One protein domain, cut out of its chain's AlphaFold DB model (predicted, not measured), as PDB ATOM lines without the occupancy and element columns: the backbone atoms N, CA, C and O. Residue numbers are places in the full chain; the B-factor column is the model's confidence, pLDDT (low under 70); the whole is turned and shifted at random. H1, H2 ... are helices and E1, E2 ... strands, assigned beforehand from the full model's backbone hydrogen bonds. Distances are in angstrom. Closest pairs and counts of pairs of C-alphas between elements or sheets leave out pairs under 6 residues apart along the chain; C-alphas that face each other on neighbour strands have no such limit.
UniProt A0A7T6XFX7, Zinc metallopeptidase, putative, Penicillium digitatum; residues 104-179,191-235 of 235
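This is residues 104 to 179 and 191 to 235 of the 235 residues of the protein "Zinc metallopeptidase, putative" of Penicillium digitatum (UniProt A0A7T6XFX7). A small sheet of three parallel strands, E1, E2 and E3, has H5 packed over its edge strand E3, while H1 only grazes the sheet near E1 and E2, and H3, not on the sheet, bridges from H1 to H5. Beyond the ends of the strands sit H4, H6 and the long stretch 215 to 230. The printed part has 121 residues, with six named helices and three strands in the order H1 E1 H2 H3 E2 H4 H5 E3 H6; the sheet's order is E1 E2 E3. The class is mixed, helices and strands, with under half of the residues in named elements. The whole is compact, with a radius of gyration of the C-alphas of 15.1 A and spans of 41 by 32 by 26 A.

The strands are E1, residues 136 to 140, 13.2 A long; E2, residues 166 to 170, 13.3 A; and E3, residues 212 to 214. C-alpha 136 is at (-46.453, -8.465, -45.711). The helices are H1, residues 115 to 124, 14.3 A; H2, residues 142 to 146; H3, residues 149 to 161, 18.1 A; H4, residues 172 to 178; H5, residues 201 to 208, 10.1 A; and H6, residues 231 to 234. H1 begins at C-alpha 115 (-46.396, -16.263, -53.710), and H6 ends at C-alpha 234 (-35.167, -23.344, -32.785).

E1 and E2 are parallel at 23 degrees, with N 138 and O 167 2.9 A apart, within hydrogen-bond range. E2, the inner strand, is parallel to E3 at 28 degrees, with N 213 and O 168 2.9 A apart. E1, H2 H3, E2 form a strand-helix-strand unit, parallel neighbour strands joined through helices, with a right-handed crossover. H5 is on the sheet at a height of 9.4 A, over E3, and runs along the strands, at 7 degrees to E3 on the local plane, which is fitted to just 6 C-alphas. H1 only grazes the sheet, with residues 115 to 122. H3 is not on the sheet. Its residues 152 to 156 only just touch H5, with 3 pairs of C-alphas within 8 A, about perpendicular at 75 degrees; the closest C-alphas, of Ala 156 and His 208, are 5.9 A apart. Its residues 155 to 159 only just touch H1, also with 3 pairs, at a shallow tilt of 22 degrees, the same way; the closest C-alphas, of Leu 119 and Ile 159, are 7.3 A apart. H2 and H3 are near each other. H4 and H6 are close but not clearly touching, the closest C-alphas, of Pro 172 and Leu 234, being 7.5 A apart. In H1, H3, H4 and H5 every O i to N i+4 pair is within hydrogen-bond range; H2 has 0 of 1, but 2 of 2 O i to N i+3 pairs, and H6 is too short for an i+4 pair.

The C-alphas of Ser 131 and Pro 191, the two farthest apart, are 46.5 A from each other. Residues 180 to 190 are not printed; C-alphas 179 and 191 are 14.3 A apart across this cut. The links H1 to E1 and E3 to H6 are long. The mean pLDDT of the printed part is 91.8, with residues 191 and 235 under 70.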
ATOM      1  N   ASP A 104     -48.902 -21.262 -49.271       90.94
ATOM      2  CA  ASP A 104     -48.081 -22.238 -49.991       90.94
ATOM      3  C   ASP A 104     -47.664 -23.442 -49.114       90.94
ATOM      4  O   ASP A 104     -46.562 -23.989 -49.219       90.94
ATOM      5  N   TYR A 105     -48.579 -23.867 -48.233       89.50
ATOM      6  CA  TYR A 105     -48.380 -24.969 -47.296       89.50
ATOM      7  C   TYR A 105     -48.607 -26.334 -47.958       89.50
ATOM      8  O   TYR A 105     -49.647 -26.973 -47.797       89.50
ATOM      9  N   SER A 106     -47.663 -26.750 -48.804       86.38
ATOM     10  CA  SER A 106     -47.737 -27.989 -49.579       86.38
ATOM     11  C   SER A 106     -46.373 -28.375 -50.150       86.38
ATOM     12  O   SER A 106     -45.635 -27.520 -50.625       86.38
ATOM     13  N   LEU A 107     -46.077 -29.675 -50.229       86.56
ATOM     14  CA  LEU A 107     -44.916 -30.213 -50.961       86.56
ATOM     15  C   LEU A 107     -45.297 -30.854 -52.306       86.56
ATOM     16  O   LEU A 107     -44.557 -31.671 -52.848       86.56
ATOM     17  N   ASP A 108     -46.452 -30.479 -52.850       83.62
ATOM     18  CA  ASP A 108     -46.911 -30.886 -54.180       83.62
ATOM     19  C   ASP A 108     -46.421 -29.902 -55.252       83.62
ATOM     20  O   ASP A 108     -46.855 -28.746 -55.300       83.62
ATOM     21  N   SER A 109     -45.533 -30.362 -56.138       82.62
ATOM     22  CA  SER A 109     -44.994 -29.553 -57.233       82.62
ATOM     23  C   SER A 109     -46.041 -29.151 -58.276       82.62
ATOM     24  O   SER A 109     -45.830 -28.165 -58.981       82.62
ATOM     25  N   ASN A 110     -47.156 -29.878 -58.373       83.88
ATOM     26  CA  ASN A 110     -48.216 -29.624 -59.348       83.88
ATOM     27  C   ASN A 110     -49.174 -28.512 -58.907       83.88
ATOM     28  O   ASN A 110     -49.892 -27.961 -59.743       83.88
ATOM     29  N   LYS A 111     -49.194 -28.169 -57.613       84.31
ATOM     30  CA  LYS A 111     -49.961 -27.019 -57.126       84.31
ATOM     31  C   LYS A 111     -49.291 -25.715 -57.540       84.31
ATOM     32  O   LYS A 111     -48.068 -25.579 -57.472       84.31
ATOM     33  N   GLU A 112     -50.125 -24.762 -57.947       89.12
ATOM     34  CA  GLU A 112     -49.713 -23.386 -58.206       89.12
ATOM     35  C   GLU A 112     -49.103 -22.775 -56.938       89.12
ATOM     36  O   GLU A 112     -49.646 -22.928 -55.845       89.12
ATOM     37  N   THR A 113     -47.981 -22.075 -57.100       93.94
ATOM     38  CA  THR A 113     -47.325 -21.330 -56.023       93.94
ATOM     39  C   THR A 113     -47.929 -19.926 -55.940       93.94
ATOM     40  O   THR A 113     -47.708 -19.095 -56.825       93.94
ATOM     41  N   LEU A 114     -48.693 -19.649 -54.887       96.94
ATOM     42  CA  LEU A 114     -49.459 -18.413 -54.723       96.94
ATOM     43  C   LEU A 114     -48.591 -17.194 -54.386       96.94
ATOM     44  O   LEU A 114     -49.053 -16.069 -54.591       96.94
ATOM     45  N   VAL A 115     -47.336 -17.376 -53.954       97.88
ATOM     46  CA  VAL A 115     -46.396 -16.263 -53.710       97.88
ATOM     47  C   VAL A 115     -46.327 -15.288 -54.888       97.88
ATOM     48  O   VAL A 115     -46.322 -14.074 -54.695       97.88
ATOM     49  N   TRP A 116     -46.362 -15.797 -56.123       97.94
ATOM     50  CA  TRP A 116     -46.312 -14.971 -57.327       97.94
ATOM     51  C   TRP A 116     -47.546 -14.085 -57.464       97.94
ATOM     52  O   TRP A 116     -47.433 -12.925 -57.862       97.94
ATOM     53  N   HIS A 117     -48.717 -14.612 -57.102       98.44
ATOM     54  CA  HIS A 117     -49.948 -13.838 -57.088       98.44
ATOM     55  C   HIS A 117     -49.915 -12.770 -55.991       98.44
ATOM     56  O   HIS A 117     -50.274 -11.630 -56.270       98.44
ATOM     57  N   VAL A 118     -49.394 -13.080 -54.796       98.62
ATOM     58  CA  VAL A 118     -49.185 -12.073 -53.741       98.62
ATOM     59  C   VAL A 118     -48.319 -10.923 -54.259       98.62
ATOM     60  O   VAL A 118     -48.756  -9.775 -54.234       98.62
ATOM     61  N   LEU A 119     -47.126 -11.209 -54.796       98.44
ATOM     62  CA  LEU A 119     -46.228 -10.164 -55.310       98.44
ATOM     63  C   LEU A 119     -46.873  -9.353 -56.440       98.44
ATOM     64  O   LEU A 119     -46.748  -8.126 -56.481       98.44
ATOM     65  N   HIS A 120     -47.596 -10.019 -57.342       98.25
ATOM     66  CA  HIS A 120     -48.323  -9.354 -58.416       98.25
ATOM     67  C   HIS A 120     -49.388  -8.391 -57.876       98.25
ATOM     68  O   HIS A 120     -49.437  -7.232 -58.294       98.25
ATOM     69  N   THR A 121     -50.201  -8.840 -56.922       98.50
ATOM     70  CA  THR A 121     -51.261  -8.036 -56.307       98.50
ATOM     71  C   THR A 121     -50.677  -6.858 -55.531       98.50
ATOM     72  O   THR A 121     -51.129  -5.729 -55.719       98.50
ATOM     73  N   LEU A 122     -49.600  -7.056 -54.763       98.31
ATOM     74  CA  LEU A 122     -48.886  -5.968 -54.084       98.31
ATOM     75  C   LEU A 122     -48.410  -4.894 -55.072       98.31
ATOM     76  O   LEU A 122     -48.657  -3.706 -54.859       98.31
ATOM     77  N   LYS A 123     -47.816  -5.296 -56.204       97.00
ATOM     78  CA  LYS A 123     -47.405  -4.367 -57.271       97.00
ATOM     79  C   LYS A 123     -48.597  -3.618 -57.862       97.00
ATOM     80  O   LYS A 123     -48.549  -2.393 -57.984       97.00
ATOM     81  N   GLN A 124     -49.680  -4.322 -58.197       97.38
ATOM     82  CA  GLN A 124     -50.894  -3.704 -58.741       97.38
ATOM     83  C   GLN A 124     -51.498  -2.672 -57.780       97.38
ATOM     84  O   GLN A 124     -51.926  -1.600 -58.213       97.38
ATOM     85  N   ARG A 125     -51.511  -2.979 -56.478       96.81
ATOM     86  CA  ARG A 125     -52.019  -2.096 -55.419       96.81
ATOM     87  C   ARG A 125     -51.003  -1.052 -54.953       96.81
ATOM     88  O   ARG A 125     -51.323  -0.235 -54.095       96.81
ATOM     89  N   ARG A 126     -49.808  -1.022 -55.557       94.94
ATOM     90  CA  ARG A 126     -48.704  -0.104 -55.228       94.94
ATOM     91  C   ARG A 126     -48.266  -0.208 -53.764       94.94
ATOM     92  O   ARG A 126     -47.909   0.799 -53.155       94.94
ATOM     93  N   TRP A 127     -48.292  -1.413 -53.204       95.94
ATOM     94  CA  TRP A 127     -47.721  -1.701 -51.896       95.94
ATOM     95  C   TRP A 127     -46.198  -1.691 -52.001       95.94
ATOM     96  O   TRP A 127     -45.615  -2.595 -52.587       95.94
ATOM     97  N   THR A 128     -45.542  -0.681 -51.445       93.12
ATOM     98  CA  THR A 128     -44.080  -0.581 -51.396       93.12
ATOM     99  C   THR A 128     -43.674   0.054 -50.073       93.12
ATOM    100  O   THR A 128     -44.478   0.744 -49.441       93.12
ATOM    101  N   ALA A 129     -42.410  -0.095 -49.679       81.44
ATOM    102  CA  ALA A 129     -41.870   0.561 -48.482       81.44
ATOM    103  C   ALA A 129     -42.019   2.099 -48.499       81.44
ATOM    104  O   ALA A 129     -41.934   2.754 -47.463       81.44
ATOM    105  N   ARG A 130     -42.234   2.695 -49.681       82.94
ATOM    106  CA  ARG A 130     -42.468   4.134 -49.853       82.94
ATOM    107  C   ARG A 130     -43.937   4.529 -49.722       82.94
ATOM    108  O   ARG A 130     -44.204   5.689 -49.417       82.94
ATOM    109  N   SER A 131     -44.875   3.623 -50.011       87.50
ATOM    110  CA  SER A 131     -46.314   3.899 -49.914       87.50
ATOM    111  C   SER A 131     -46.887   3.580 -48.536       87.50
ATOM    112  O   SER A 131     -47.862   4.210 -48.132       87.50
ATOM    113  N   THR A 132     -46.276   2.649 -47.801       92.12
ATOM    114  CA  THR A 132     -46.675   2.281 -46.441       92.12
ATOM    115  C   THR A 132     -45.486   1.769 -45.623       92.12
ATOM    116  O   THR A 132     -44.543   1.196 -46.165       92.12
ATOM    117  N   ASP A 133     -45.538   1.958 -44.302       93.50
ATOM    118  CA  ASP A 133     -44.605   1.356 -43.337       93.50
ATOM    119  C   ASP A 133     -45.021  -0.074 -42.937       93.50
ATOM    120  O   ASP A 133     -44.332  -0.746 -42.163       93.50
ATOM    121  N   LYS A 134     -46.165  -0.544 -43.445       97.00
ATOM    122  CA  LYS A 134     -46.689  -1.878 -43.170       97.00
ATOM    123  C   LYS A 134     -45.952  -2.943 -43.973       97.00
ATOM    124  O   LYS A 134     -45.369  -2.711 -45.032       97.00
ATOM    125  N   ARG A 135     -45.974  -4.150 -43.416       97.44
ATOM    126  CA  ARG A 135     -45.267  -5.328 -43.927       97.44
ATOM    127  C   ARG A 135     -46.250  -6.407 -44.346       97.44
ATOM    128  O   ARG A 135     -47.355  -6.463 -43.805       97.44
ATOM    129  N   VAL A 136     -45.792  -7.239 -45.270       98.44
ATOM    130  CA  VAL A 136     -46.453  -8.465 -45.711       98.44
ATOM    131  C   VAL A 136     -45.622  -9.627 -45.185       98.44
ATOM    132  O   VAL A 136     -44.440  -9.741 -45.517       98.44
ATOM    133  N   MET A 137     -46.219 -10.452 -44.340       98.25
ATOM    134  CA  MET A 137     -45.585 -11.642 -43.787       98.25
ATOM    135  C   MET A 137     -46.081 -12.866 -44.551       98.25
ATOM    136  O   MET A 137     -47.272 -12.969 -44.844       98.25
ATOM    137  N   LEU A 138     -45.156 -13.740 -44.938       98.44
ATOM    138  CA  LEU A 138     -45.453 -14.970 -45.661       98.44
ATOM    139  C   LEU A 138     -45.013 -16.158 -44.812       98.44
ATOM    140  O   LEU A 138     -43.828 -16.505 -44.779       98.44
ATOM    141  N   ASP A 139     -45.980 -16.755 -44.136       96.75
ATOM    142  CA  ASP A 139     -45.780 -17.833 -43.183       96.75
ATOM    143  C   ASP A 139     -45.725 -19.182 -43.889       96.75
ATOM    144  O   ASP A 139     -46.405 -19.416 -44.895       96.75
ATOM    145  N   HIS A 140     -44.909 -20.077 -43.331       95.12
ATOM    146  CA  HIS A 140     -44.649 -21.431 -43.810       95.12
ATOM    147  C   HIS A 140     -43.962 -21.495 -45.178       95.12
ATOM    148  O   HIS A 140     -42.798 -21.874 -45.277       95.12
ATOM    149  N   CYS A 141     -44.683 -21.178 -46.261       95.31
ATOM    150  CA  CYS A 141     -44.162 -21.154 -47.628       95.31
ATOM    151  C   CYS A 141     -43.396 -22.434 -48.028       95.31
ATOM    152  O   CYS A 141     -42.444 -22.406 -48.813       95.31
ATOM    153  N   THR A 142     -43.807 -23.586 -47.496       93.31
ATOM    154  CA  THR A 142     -43.077 -24.859 -47.638       93.31
ATOM    155  C   THR A 142     -42.934 -25.303 -49.095       93.31
ATOM    156  O   THR A 142     -41.902 -25.866 -49.469       93.31
ATOM    157  N   ARG A 143     -43.893 -24.955 -49.964       92.38
ATOM    158  CA  ARG A 143     -43.823 -25.188 -51.416       92.38
ATOM    159  C   ARG A 143     -42.634 -24.498 -52.074       92.38
ATOM    160  O   ARG A 143     -42.151 -24.983 -53.102       92.38
ATOM    161  N   LEU A 144     -42.150 -23.396 -51.495       94.25
ATOM    162  CA  LEU A 144     -41.012 -22.655 -52.034       94.25
ATOM    163  C   LEU A 144     -39.709 -23.453 -51.933       94.25
ATOM    164  O   LEU A 144     -38.800 -23.256 -52.732       94.25
ATOM    165  N   THR A 145     -39.636 -24.430 -51.027       92.38
ATOM    166  CA  THR A 145     -38.481 -25.341 -50.924       92.38
ATOM    167  C   THR A 145     -38.256 -26.179 -52.186       92.38
ATOM    168  O   THR A 145     -37.163 -26.707 -52.375       92.38
ATOM    169  N   LEU A 146     -39.267 -26.282 -53.057       91.62
ATOM    170  CA  LEU A 146     -39.194 -26.984 -54.338       91.62
ATOM    171  C   LEU A 146     -38.853 -26.064 -55.520       91.62
ATOM    172  O   LEU A 146     -38.757 -26.552 -56.645       91.62
ATOM    173  N   LEU A 147     -38.725 -24.749 -55.304       93.31
ATOM    174  CA  LEU A 147     -38.323 -23.831 -56.365       93.31
ATOM    175  C   LEU A 147     -36.890 -24.119 -56.809       93.31
ATOM    176  O   LEU A 147     -35.996 -24.407 -56.012       93.31
ATOM    177  N   THR A 148     -36.674 -23.988 -58.108       93.88
ATOM    178  CA  THR A 148     -35.349 -23.977 -58.708       93.88
ATOM    179  C   THR A 148     -34.581 -22.718 -58.316       93.88
ATOM    180  O   THR A 148     -35.143 -21.691 -57.939       93.88
ATOM    181  N   GLU A 149     -33.264 -22.768 -58.487       94.62
ATOM    182  CA  GLU A 149     -32.373 -21.619 -58.291       94.62
ATOM    183  C   GLU A 149     -32.796 -20.374 -59.076       94.62
ATOM    184  O   GLU A 149     -32.709 -19.249 -58.583       94.62
ATOM    185  N   ASN A 150     -33.279 -20.575 -60.304       96.88
ATOM    186  CA  ASN A 150     -33.732 -19.480 -61.150       96.88
ATOM    187  C   ASN A 150     -35.035 -18.862 -60.625       96.88
ATOM    188  O   ASN A 150     -35.183 -17.645 -60.639       96.88
ATOM    189  N   GLU A 151     -35.960 -19.683 -60.125       96.69
ATOM    190  CA  GLU A 151     -37.207 -19.198 -59.529       96.69
ATOM    191  C   GLU A 151     -36.945 -18.429 -58.229       96.69
ATOM    192  O   GLU A 151     -37.533 -17.369 -58.027       96.69
ATOM    193  N   TRP A 152     -36.017 -18.884 -57.383       97.12
ATOM    194  CA  TRP A 152     -35.594 -18.123 -56.202       97.12
ATOM    195  C   TRP A 152     -34.944 -16.784 -56.563       97.12
ATOM    196  O   TRP A 152     -35.255 -15.758 -55.954       97.12
ATOM    197  N   ALA A 153     -34.066 -16.770 -57.571       97.50
ATOM    198  CA  ALA A 153     -33.471 -15.535 -58.070       97.50
ATOM    199  C   ALA A 153     -34.540 -14.577 -58.617       97.50
ATOM    200  O   ALA A 153     -34.515 -13.389 -58.304       97.50
ATOM    201  N   GLN A 154     -35.511 -15.090 -59.375       98.00
ATOM    202  CA  GLN A 154     -36.625 -14.300 -59.889       98.00
ATOM    203  C   GLN A 154     -37.498 -13.737 -58.760       98.00
ATOM    204  O   GLN A 154     -37.862 -12.564 -58.808       98.00
ATOM    205  N   LEU A 155     -37.799 -14.536 -57.732       98.00
ATOM    206  CA  LEU A 155     -38.586 -14.108 -56.574       98.00
ATOM    207  C   LEU A 155     -37.917 -12.929 -55.859       98.00
ATOM    208  O   LEU A 155     -38.567 -11.931 -55.550       98.00
ATOM    209  N   ALA A 156     -36.608 -13.032 -55.636       98.19
ATOM    210  CA  ALA A 156     -35.831 -11.986 -54.985       98.19
ATOM    211  C   ALA A 156     -35.760 -10.705 -55.820       98.19
ATOM    212  O   ALA A 156     -36.005  -9.622 -55.291       98.19
ATOM    213  N   THR A 157     -35.522 -10.832 -57.129       98.19
ATOM    214  CA  THR A 157     -35.548  -9.700 -58.064       98.19
ATOM    215  C   THR A 157     -36.896  -8.981 -58.028       98.19
ATOM    216  O   THR A 157     -36.930  -7.764 -57.872       98.19
ATOM    217  N   GLU A 158     -38.015  -9.714 -58.090       97.75
ATOM    218  CA  GLU A 158     -39.356  -9.120 -58.031       97.75
ATOM    219  C   GLU A 158     -39.600  -8.350 -56.725       97.75
ATOM    220  O   GLU A 158     -40.168  -7.257 -56.754       97.75
ATOM    221  N   ILE A 159     -39.145  -8.873 -55.583       98.00
ATOM    222  CA  ILE A 159     -39.280  -8.195 -54.285       98.00
ATOM    223  C   ILE A 159     -38.414  -6.930 -54.228       98.00
ATOM    224  O   ILE A 159     -38.903  -5.871 -53.827       98.00
ATOM    225  N   HIS A 160     -37.145  -7.014 -54.634       97.62
ATOM    226  CA  HIS A 160     -36.193  -5.906 -54.512       97.62
ATOM    227  C   HIS A 160     -36.447  -4.782 -55.511       97.62
ATOM    228  O   HIS A 160     -36.471  -3.621 -55.108       97.62
ATOM    229  N   GLU A 161     -36.669  -5.097 -56.790       96.69
ATOM    230  CA  GLU A 161     -36.892  -4.080 -57.829       96.69
ATOM    231  C   GLU A 161     -38.162  -3.260 -57.578       96.69
ATOM    232  O   GLU A 161     -38.240  -2.098 -57.976       96.69
ATOM    233  N   ASN A 162     -39.149  -3.853 -56.902       96.44
ATOM    234  CA  ASN A 162     -40.415  -3.200 -56.577       96.44
ATOM    235  C   ASN A 162     -40.467  -2.668 -55.134       96.44
ATOM    236  O   ASN A 162     -41.516  -2.181 -54.715       96.44
ATOM    237  N   GLU A 163     -39.362  -2.739 -54.380       96.12
ATOM    238  CA  GLU A 163     -39.262  -2.277 -52.986       96.12
ATOM    239  C   GLU A 163     -40.396  -2.828 -52.090       96.12
ATOM    240  O   GLU A 163     -40.993  -2.099 -51.286       96.12
ATOM    241  N   LEU A 164     -40.742  -4.110 -52.259       97.38
ATOM    242  CA  LEU A 164     -41.834  -4.748 -51.521       97.38
ATOM    243  C   LEU A 164     -41.379  -5.095 -50.095       97.38
ATOM    244  O   LEU A 164     -40.402  -5.817 -49.903       97.38
ATOM    245  N   SER A 165     -42.122  -4.633 -49.085       96.00
ATOM    246  CA  SER A 165     -41.872  -4.915 -47.658       96.00
ATOM    247  C   SER A 165     -42.323  -6.328 -47.248       96.00
ATOM    248  O   SER A 165     -43.149  -6.481 -46.344       96.00
ATOM    249  N   VAL A 166     -41.823  -7.346 -47.948       98.00
ATOM    250  CA  VAL A 166     -42.154  -8.764 -47.746       98.00
ATOM    251  C   VAL A 166     -41.110  -9.420 -46.848       98.00
ATOM    252  O   VAL A 166     -39.912  -9.244 -47.065       98.00
ATOM    253  N   SER A 167     -41.556 -10.198 -45.864       98.00
ATOM    254  CA  SER A 167     -40.682 -11.065 -45.063       98.00
ATOM    255  C   SER A 167     -41.268 -12.464 -44.948       98.00
ATOM    256  O   SER A 167     -42.472 -12.623 -44.760       98.00
ATOM    257  N   PHE A 168     -40.404 -13.467 -45.042       98.19
ATOM    258  CA  PHE A 168     -40.780 -14.870 -44.907       98.19
ATOM    259  C   PHE A 168     -40.668 -15.315 -43.450       98.19
ATOM    260  O   PHE A 168     -39.707 -14.955 -42.768       98.19
ATOM    261  N   VAL A 169     -41.624 -16.103 -42.971       96.81
ATOM    262  CA  VAL A 169     -41.618 -16.646 -41.609       96.81
ATOM    263  C   VAL A 169     -41.487 -18.158 -41.694       96.81
ATOM    264  O   VAL A 169     -42.388 -18.856 -42.156       96.81
ATOM    265  N   ASP A 170     -40.340 -18.662 -41.253       95.06
ATOM    266  CA  ASP A 170     -40.090 -20.094 -41.140       95.06
ATOM    267  C   ASP A 170     -40.537 -20.604 -39.770       95.06
ATOM    268  O   ASP A 170     -40.212 -20.021 -38.728       95.06
ATOM    269  N   LEU A 171     -41.285 -21.707 -39.776       94.19
ATOM    270  CA  LEU A 171     -41.911 -22.292 -38.592       94.19
ATOM    271  C   LEU A 171     -41.477 -23.764 -38.474       94.19
ATOM    272  O   LEU A 171     -42.304 -24.679 -38.557       94.19
ATOM    273  N   PRO A 172     -40.168 -24.021 -38.278       91.25
ATOM    274  CA  PRO A 172     -39.531 -25.293 -38.612       91.25
ATOM    275  C   PRO A 172     -40.096 -26.482 -37.833       91.25
ATOM    276  O   PRO A 172     -40.196 -27.585 -38.366       91.25
ATOM    277  N   THR A 173     -40.485 -26.282 -36.572       89.50
ATOM    278  CA  THR A 173     -41.033 -27.352 -35.725       89.50
ATOM    279  C   THR A 173     -42.372 -27.868 -36.240       89.50
ATOM    280  O   THR A 173     -42.564 -29.082 -36.313       89.50
ATOM    281  N   SER A 174     -43.282 -26.969 -36.620       89.81
ATOM    282  CA  SER A 174     -44.585 -27.334 -37.184       89.81
ATOM    283  C   SER A 174     -44.450 -27.802 -38.632       89.81
ATOM    284  O   SER A 174     -45.064 -28.796 -39.012       89.81
ATOM    285  N   ASP A 175     -43.593 -27.156 -39.418       90.81
ATOM    286  CA  ASP A 175     -43.351 -27.492 -40.822       90.81
ATOM    287  C   ASP A 175     -42.798 -28.899 -40.997       90.81
ATOM    288  O   ASP A 175     -43.377 -29.713 -41.716       90.81
ATOM    289  N   MET A 176     -41.732 -29.242 -40.274       87.62
ATOM    290  CA  MET A 176     -41.170 -30.591 -40.336       87.62
ATOM    291  C   MET A 176     -42.158 -31.659 -39.854       87.62
ATOM    292  O   MET A 176     -42.084 -32.801 -40.308       87.62
ATOM    293  N   TYR A 177     -43.069 -31.308 -38.940       85.50
ATOM    294  CA  TYR A 177     -44.054 -32.246 -38.415       85.50
ATOM    295  C   TYR A 177     -45.232 -32.476 -39.371       85.50
ATOM    296  O   TYR A 177     -45.587 -33.634 -39.593       85.50
ATOM    297  N   MET A 178     -45.830 -31.423 -39.946       83.75
ATOM    298  CA  MET A 178     -47.054 -31.574 -40.752       83.75
ATOM    299  C   MET A 178     -46.834 -31.502 -42.269       83.75
ATOM    300  O   MET A 178     -47.605 -32.110 -43.009       83.75
ATOM    301  N   ALA A 179     -45.800 -30.810 -42.760       76.50
ATOM    302  CA  ALA A 179     -45.627 -30.585 -44.199       76.50
ATOM    303  C   ALA A 179     -45.076 -31.808 -44.951       76.50
ATOM    304  O   ALA A 179     -45.190 -31.866 -46.172       76.50
ATOM    305  N   PRO A 191     -38.100 -42.326 -49.780       68.69
ATOM    306  CA  PRO A 191     -37.865 -41.761 -48.447       68.69
ATOM    307  C   PRO A 191     -36.588 -40.911 -48.346       68.69
ATOM    308  O   PRO A 191     -36.581 -39.890 -47.670       68.69
ATOM    309  N   GLN A 192     -35.538 -41.304 -49.071       71.12
ATOM    310  CA  GLN A 192     -34.249 -40.618 -49.144       71.12
ATOM    311  C   GLN A 192     -34.260 -39.259 -49.870       71.12
ATOM    312  O   GLN A 192     -33.324 -38.488 -49.697       71.12
ATOM    313  N   ASN A 193     -35.291 -38.961 -50.662       73.06
ATOM    314  CA  ASN A 193     -35.414 -37.726 -51.444       73.06
ATOM    315  C   ASN A 193     -36.542 -36.817 -50.929       73.06
ATOM    316  O   ASN A 193     -36.959 -35.892 -51.624       73.06
ATOM    317  N   ARG A 194     -37.077 -37.084 -49.731       74.69
ATOM    318  CA  ARG A 194     -38.136 -36.247 -49.163       74.69
ATOM    319  C   ARG A 194     -37.558 -34.904 -48.706       74.69
ATOM    320  O   ARG A 194     -36.595 -34.903 -47.936       74.69
ATOM    321  N   PRO A 195     -38.127 -33.770 -49.150       81.56
ATOM    322  CA  PRO A 195     -37.734 -32.475 -48.623       81.56
ATOM    323  C   PRO A 195     -38.086 -32.397 -47.135       81.56
ATOM    324  O   PRO A 195     -39.074 -32.978 -46.700       81.56
ATOM    325  N   ARG A 196     -37.301 -31.641 -46.357       85.69
ATOM    326  CA  ARG A 196     -37.601 -31.385 -44.932       85.69
ATOM    327  C   ARG A 196     -38.927 -30.646 -44.737       85.69
ATOM    328  O   ARG A 196     -39.537 -30.765 -43.684       85.69
ATOM    329  N   GLY A 197     -39.336 -29.876 -45.745       87.19
ATOM    330  CA  GLY A 197     -40.582 -29.124 -45.740       87.19
ATOM    331  C   GLY A 197     -40.547 -27.827 -44.940       87.19
ATOM    332  O   GLY A 197     -41.607 -27.327 -44.631       87.19
ATOM    333  N   THR A 198     -39.365 -27.287 -44.633       91.75
ATOM    334  CA  THR A 198     -39.135 -26.007 -43.929       91.75
ATOM    335  C   THR A 198     -38.207 -25.134 -44.773       91.75
ATOM    336  O   THR A 198     -37.388 -25.663 -45.542       91.75
ATOM    337  N   LEU A 199     -38.355 -23.811 -44.685       93.88
ATOM    338  CA  LEU A 199     -37.616 -22.864 -45.513       93.88
ATOM    339  C   LEU A 199     -36.109 -22.915 -45.237       93.88
ATOM    340  O   LEU A 199     -35.630 -23.163 -44.134       93.88
ATOM    341  N   GLN A 200     -35.316 -22.617 -46.265       92.25
ATOM    342  CA  GLN A 200     -33.859 -22.550 -46.152       92.25
ATOM    343  C   GLN A 200     -33.421 -21.126 -45.790       92.25
ATOM    344  O   GLN A 200     -32.695 -20.481 -46.544       92.25
ATOM    345  N   VAL A 201     -33.869 -20.631 -44.629       94.19
ATOM    346  CA  VAL A 201     -33.749 -19.220 -44.201       94.19
ATOM    347  C   VAL A 201     -32.337 -18.656 -44.371       94.19
ATOM    348  O   VAL A 201     -32.157 -17.570 -44.919       94.19
ATOM    349  N   LEU A 202     -31.306 -19.403 -43.962       94.00
ATOM    350  CA  LEU A 202     -29.918 -18.946 -44.093       94.00
ATOM    351  C   LEU A 202     -29.494 -18.746 -45.551       94.00
ATOM    352  O   LEU A 202     -28.737 -17.819 -45.837       94.00
ATOM    353  N   GLU A 203     -29.946 -19.602 -46.465       94.31
ATOM    354  CA  GLU A 203     -29.652 -19.466 -47.891       94.31
ATOM    355  C   GLU A 203     -30.458 -18.322 -48.509       94.31
ATOM    356  O   GLU A 203     -29.879 -17.488 -49.202       94.31
ATOM    357  N   MET A 204     -31.749 -18.211 -48.174       96.25
ATOM    358  CA  MET A 204     -32.609 -17.098 -48.598       96.25
ATOM    359  C   MET A 204     -31.988 -15.739 -48.247       96.25
ATOM    360  O   MET A 204     -31.889 -14.859 -49.101       96.25
ATOM    361  N   ILE A 205     -31.479 -15.589 -47.022       96.94
ATOM    362  CA  ILE A 205     -30.812 -14.357 -46.585       96.94
ATOM    363  C   ILE A 205     -29.464 -14.188 -47.300       96.94
ATOM    364  O   ILE A 205     -29.205 -13.155 -47.909       96.94
ATOM    365  N   ARG A 206     -28.574 -15.188 -47.243       97.38
ATOM    366  CA  ARG A 206     -27.179 -15.023 -47.701       97.38
ATOM    367  C   ARG A 206     -27.037 -14.902 -49.214       97.38
ATOM    368  O   ARG A 206     -26.139 -14.208 -49.678       97.38
ATOM    369  N   LYS A 207     -27.862 -15.624 -49.967       97.06
ATOM    370  CA  LYS A 207     -27.755 -15.738 -51.426       97.06
ATOM    371  C   LYS A 207     -28.681 -14.772 -52.142       97.06
ATOM    372  O   LYS A 207     -28.286 -14.187 -53.145       97.06
ATOM    373  N   HIS A 208     -29.889 -14.606 -51.612       97.25
ATOM    374  CA  HIS A 208     -30.939 -13.827 -52.256       97.25
ATOM    375  C   HIS A 208     -31.237 -12.509 -51.546       97.25
ATOM    376  O   HIS A 208     -32.037 -11.744 -52.064       97.25
ATOM    377  N   ASN A 209     -30.612 -12.220 -50.397       97.50
ATOM    378  CA  ASN A 209     -30.876 -11.014 -49.604       97.50
ATOM    379  C   ASN A 209     -32.382 -10.809 -49.334       97.50
ATOM    380  O   ASN A 209     -32.901  -9.693 -49.380       97.50
ATOM    381  N   LEU A 210     -33.095 -11.915 -49.109       97.88
ATOM    382  CA  LEU A 210     -34.497 -11.912 -48.704       97.88
ATOM    383  C   LEU A 210     -34.594 -11.713 -47.193       97.88
ATOM    384  O   LEU A 210     -33.770 -12.236 -46.444       97.88
ATOM    385  N   ASP A 211     -35.616 -10.981 -46.756       97.62
ATOM    386  CA  ASP A 211     -35.898 -10.811 -45.335       97.62
ATOM    387  C   ASP A 211     -36.661 -12.025 -44.807       97.62
ATOM    388  O   ASP A 211     -37.658 -12.456 -45.396       97.62
ATOM    389  N   ALA A 212     -36.179 -12.595 -43.711       96.81
ATOM    390  CA  ALA A 212     -36.753 -13.799 -43.145       96.81
ATOM    391  C   ALA A 212     -36.580 -13.839 -41.628       96.81
ATOM    392  O   ALA A 212     -35.571 -13.390 -41.081       96.81
ATOM    393  N   VAL A 213     -37.570 -14.417 -40.957       94.94
ATOM    394  CA  VAL A 213     -37.598 -14.623 -39.508       94.94
ATOM    395  C   VAL A 213     -37.949 -16.074 -39.201       94.94
ATOM    396  O   VAL A 213     -38.531 -16.771 -40.026       94.94
ATOM    397  N   ILE A 214     -37.585 -16.526 -38.004       94.00
ATOM    398  CA  ILE A 214     -37.907 -17.864 -37.502       94.00
ATOM    399  C   ILE A 214     -38.803 -17.697 -36.274       94.00
ATOM    400  O   ILE A 214     -38.534 -16.838 -35.429       94.00
ATOM    401  N   GLY A 215     -39.862 -18.501 -36.175       93.44
ATOM    402  CA  GLY A 215     -40.843 -18.420 -35.096       93.44
ATOM    403  C   GLY A 215     -41.226 -19.774 -34.504       93.44
ATOM    404  O   GLY A 215     -41.136 -20.816 -35.152       93.44
ATOM    405  N   VAL A 216     -41.685 -19.750 -33.250       93.25
ATOM    406  CA  VAL A 216     -42.432 -20.867 -32.660       93.25
ATOM    407  C   VAL A 216     -43.892 -20.668 -33.057       93.25
ATOM    408  O   VAL A 216     -44.474 -19.653 -32.687       93.25
ATOM    409  N   ASN A 217     -44.462 -21.607 -33.813       92.69
ATOM    410  CA  ASN A 217     -45.860 -21.538 -34.241       92.69
ATOM    411  C   ASN A 217     -46.795 -22.008 -33.116       92.69
ATOM    412  O   ASN A 217     -47.360 -21.218 -32.365       92.69
ATOM    413  N   ASN A 218     -46.882 -23.325 -32.954       90.69
ATOM    414  CA  ASN A 218     -47.800 -23.976 -32.038       90.69
ATOM    415  C   ASN A 218     -47.058 -24.504 -30.806       90.69
ATOM    416  O   ASN A 218     -45.964 -25.060 -30.921       90.69
ATOM    417  N   VAL A 219     -47.672 -24.377 -29.628       91.00
ATOM    418  CA  VAL A 219     -47.123 -24.890 -28.363       91.00
ATOM    419  C   VAL A 219     -48.173 -25.754 -27.672       91.00
ATOM    420  O   VAL A 219     -49.118 -25.235 -27.084       91.00
ATOM    421  N   GLY A 220     -47.999 -27.077 -27.729       88.56
ATOM    422  CA  GLY A 220     -48.834 -28.021 -26.980       88.56
ATOM    423  C   GLY A 220     -50.299 -28.052 -27.425       88.56
ATOM    424  O   GLY A 220     -51.194 -28.073 -26.582       88.56
ATOM    425  N   ASN A 221     -50.548 -28.050 -28.737       89.12
ATOM    426  CA  ASN A 221     -51.895 -28.072 -29.318       89.12
ATOM    427  C   ASN A 221     -52.065 -29.235 -30.330       89.12
ATOM    428  O   ASN A 221     -51.118 -29.993 -30.550       89.12
ATOM    429  N   PRO A 222     -53.250 -29.418 -30.949       86.25
ATOM    430  CA  PRO A 222     -53.488 -30.518 -31.891       86.25
ATOM    431  C   PRO A 222     -52.552 -30.555 -33.112       86.25
ATOM    432  O   PRO A 222     -52.295 -31.636 -33.639       86.25
ATOM    433  N   PHE A 223     -52.023 -29.406 -33.544       84.75
ATOM    434  CA  PHE A 223     -51.114 -29.294 -34.690       84.75
ATOM    435  C   PHE A 223     -49.656 -29.544 -34.311       84.75
ATOM    436  O   PHE A 223     -48.863 -30.003 -35.127       84.75
ATOM    437  N   THR A 224     -49.255 -29.241 -33.078       86.31
ATOM    438  CA  THR A 224     -47.915 -29.547 -32.562       86.31
ATOM    439  C   THR A 224     -48.035 -29.878 -31.069       86.31
ATOM    440  O   THR A 224     -48.064 -28.972 -30.231       86.31
ATOM    441  N   PRO A 225     -48.144 -31.174 -30.706       85.25
ATOM    442  CA  PRO A 225     -48.473 -31.576 -29.335       85.25
ATOM    443  C   PRO A 225     -47.294 -31.455 -28.358       85.25
ATOM    444  O   PRO A 225     -47.460 -31.653 -27.156       85.25
ATOM    445  N   TRP A 226     -46.106 -31.118 -28.857       83.25
ATOM    446  CA  TRP A 226     -44.910 -30.796 -28.080       83.25
ATOM    447  C   TRP A 226     -44.405 -29.396 -28.435       83.25
ATOM    448  O   TRP A 226     -44.900 -28.755 -29.355       83.25
ATOM    449  N   GLY A 227     -43.384 -28.935 -27.719       80.75
ATOM    450  CA  GLY A 227     -42.731 -27.655 -27.977       80.75
ATOM    451  C   GLY A 227     -42.647 -26.805 -26.719       80.75
ATOM    452  O   GLY A 227     -43.463 -26.929 -25.807       80.75
ATOM    453  N   LEU A 228     -41.623 -25.960 -26.671       85.94
ATOM    454  CA  LEU A 228     -41.463 -24.938 -25.648       85.94
ATOM    455  C   LEU A 228     -41.680 -23.572 -26.302       85.94
ATOM    456  O   LEU A 228     -41.280 -23.390 -27.453       85.94
ATOM    457  N   PRO A 229     -42.239 -22.588 -25.583       86.81
ATOM    458  CA  PRO A 229     -42.320 -21.209 -26.054       86.81
ATOM    459  C   PRO A 229     -40.950 -20.502 -25.942       86.81
ATOM    460  O   PRO A 229     -40.863 -19.378 -25.455       86.81
ATOM    461  N   ASP A 230     -39.869 -21.178 -26.342       90.25
ATOM    462  CA  ASP A 230     -38.490 -20.688 -26.283       90.25
ATOM    463  C   ASP A 230     -37.906 -20.594 -27.702       90.25
ATOM    464  O   ASP A 230     -37.576 -21.629 -28.294       90.25
ATOM    465  N   PRO A 231     -37.739 -19.379 -28.260       87.81
ATOM    466  CA  PRO A 231     -37.130 -19.182 -29.573       87.81
ATOM    467  C   PRO A 231     -35.711 -19.755 -29.692       87.81
ATOM    468  O   PRO A 231     -35.315 -20.146 -30.788       87.81
ATOM    469  N   PHE A 232     -34.944 -19.854 -28.597       88.81
ATOM    470  CA  PHE A 232     -33.602 -20.447 -28.647       88.81
ATOM    471  C   PHE A 232     -33.622 -21.953 -28.905       88.81
ATOM    472  O   PHE A 232     -32.629 -22.492 -29.384       88.81
ATOM    473  N   SER A 233     -34.745 -22.629 -28.651       87.25
ATOM    474  CA  SER A 233     -34.905 -24.048 -28.994       87.25
ATOM    475  C   SER A 233     -34.988 -24.311 -30.504       87.25
ATOM    476  O   SER A 233     -34.918 -25.467 -30.918       87.25
ATOM    477  N   LEU A 234     -35.121 -23.259 -31.322       83.75
ATOM    478  CA  LEU A 234     -35.167 -23.344 -32.785       83.75
ATOM    479  C   LEU A 234     -33.777 -23.233 -33.441       83.75
ATOM    480  O   LEU A 234     -33.682 -23.400 -34.657       83.75
ATOM    481  N   ALA A 235     -32.736 -22.905 -32.664       64.69
ATOM    482  CA  ALA A 235     -31.372 -22.661 -33.140       64.69
ATOM    483  C   ALA A 235     -30.491 -23.921 -33.157       64.69
ATOM    484  O   ALA A 235     -30.645 -24.785 -32.264       64.69
TER     485      ALA A 235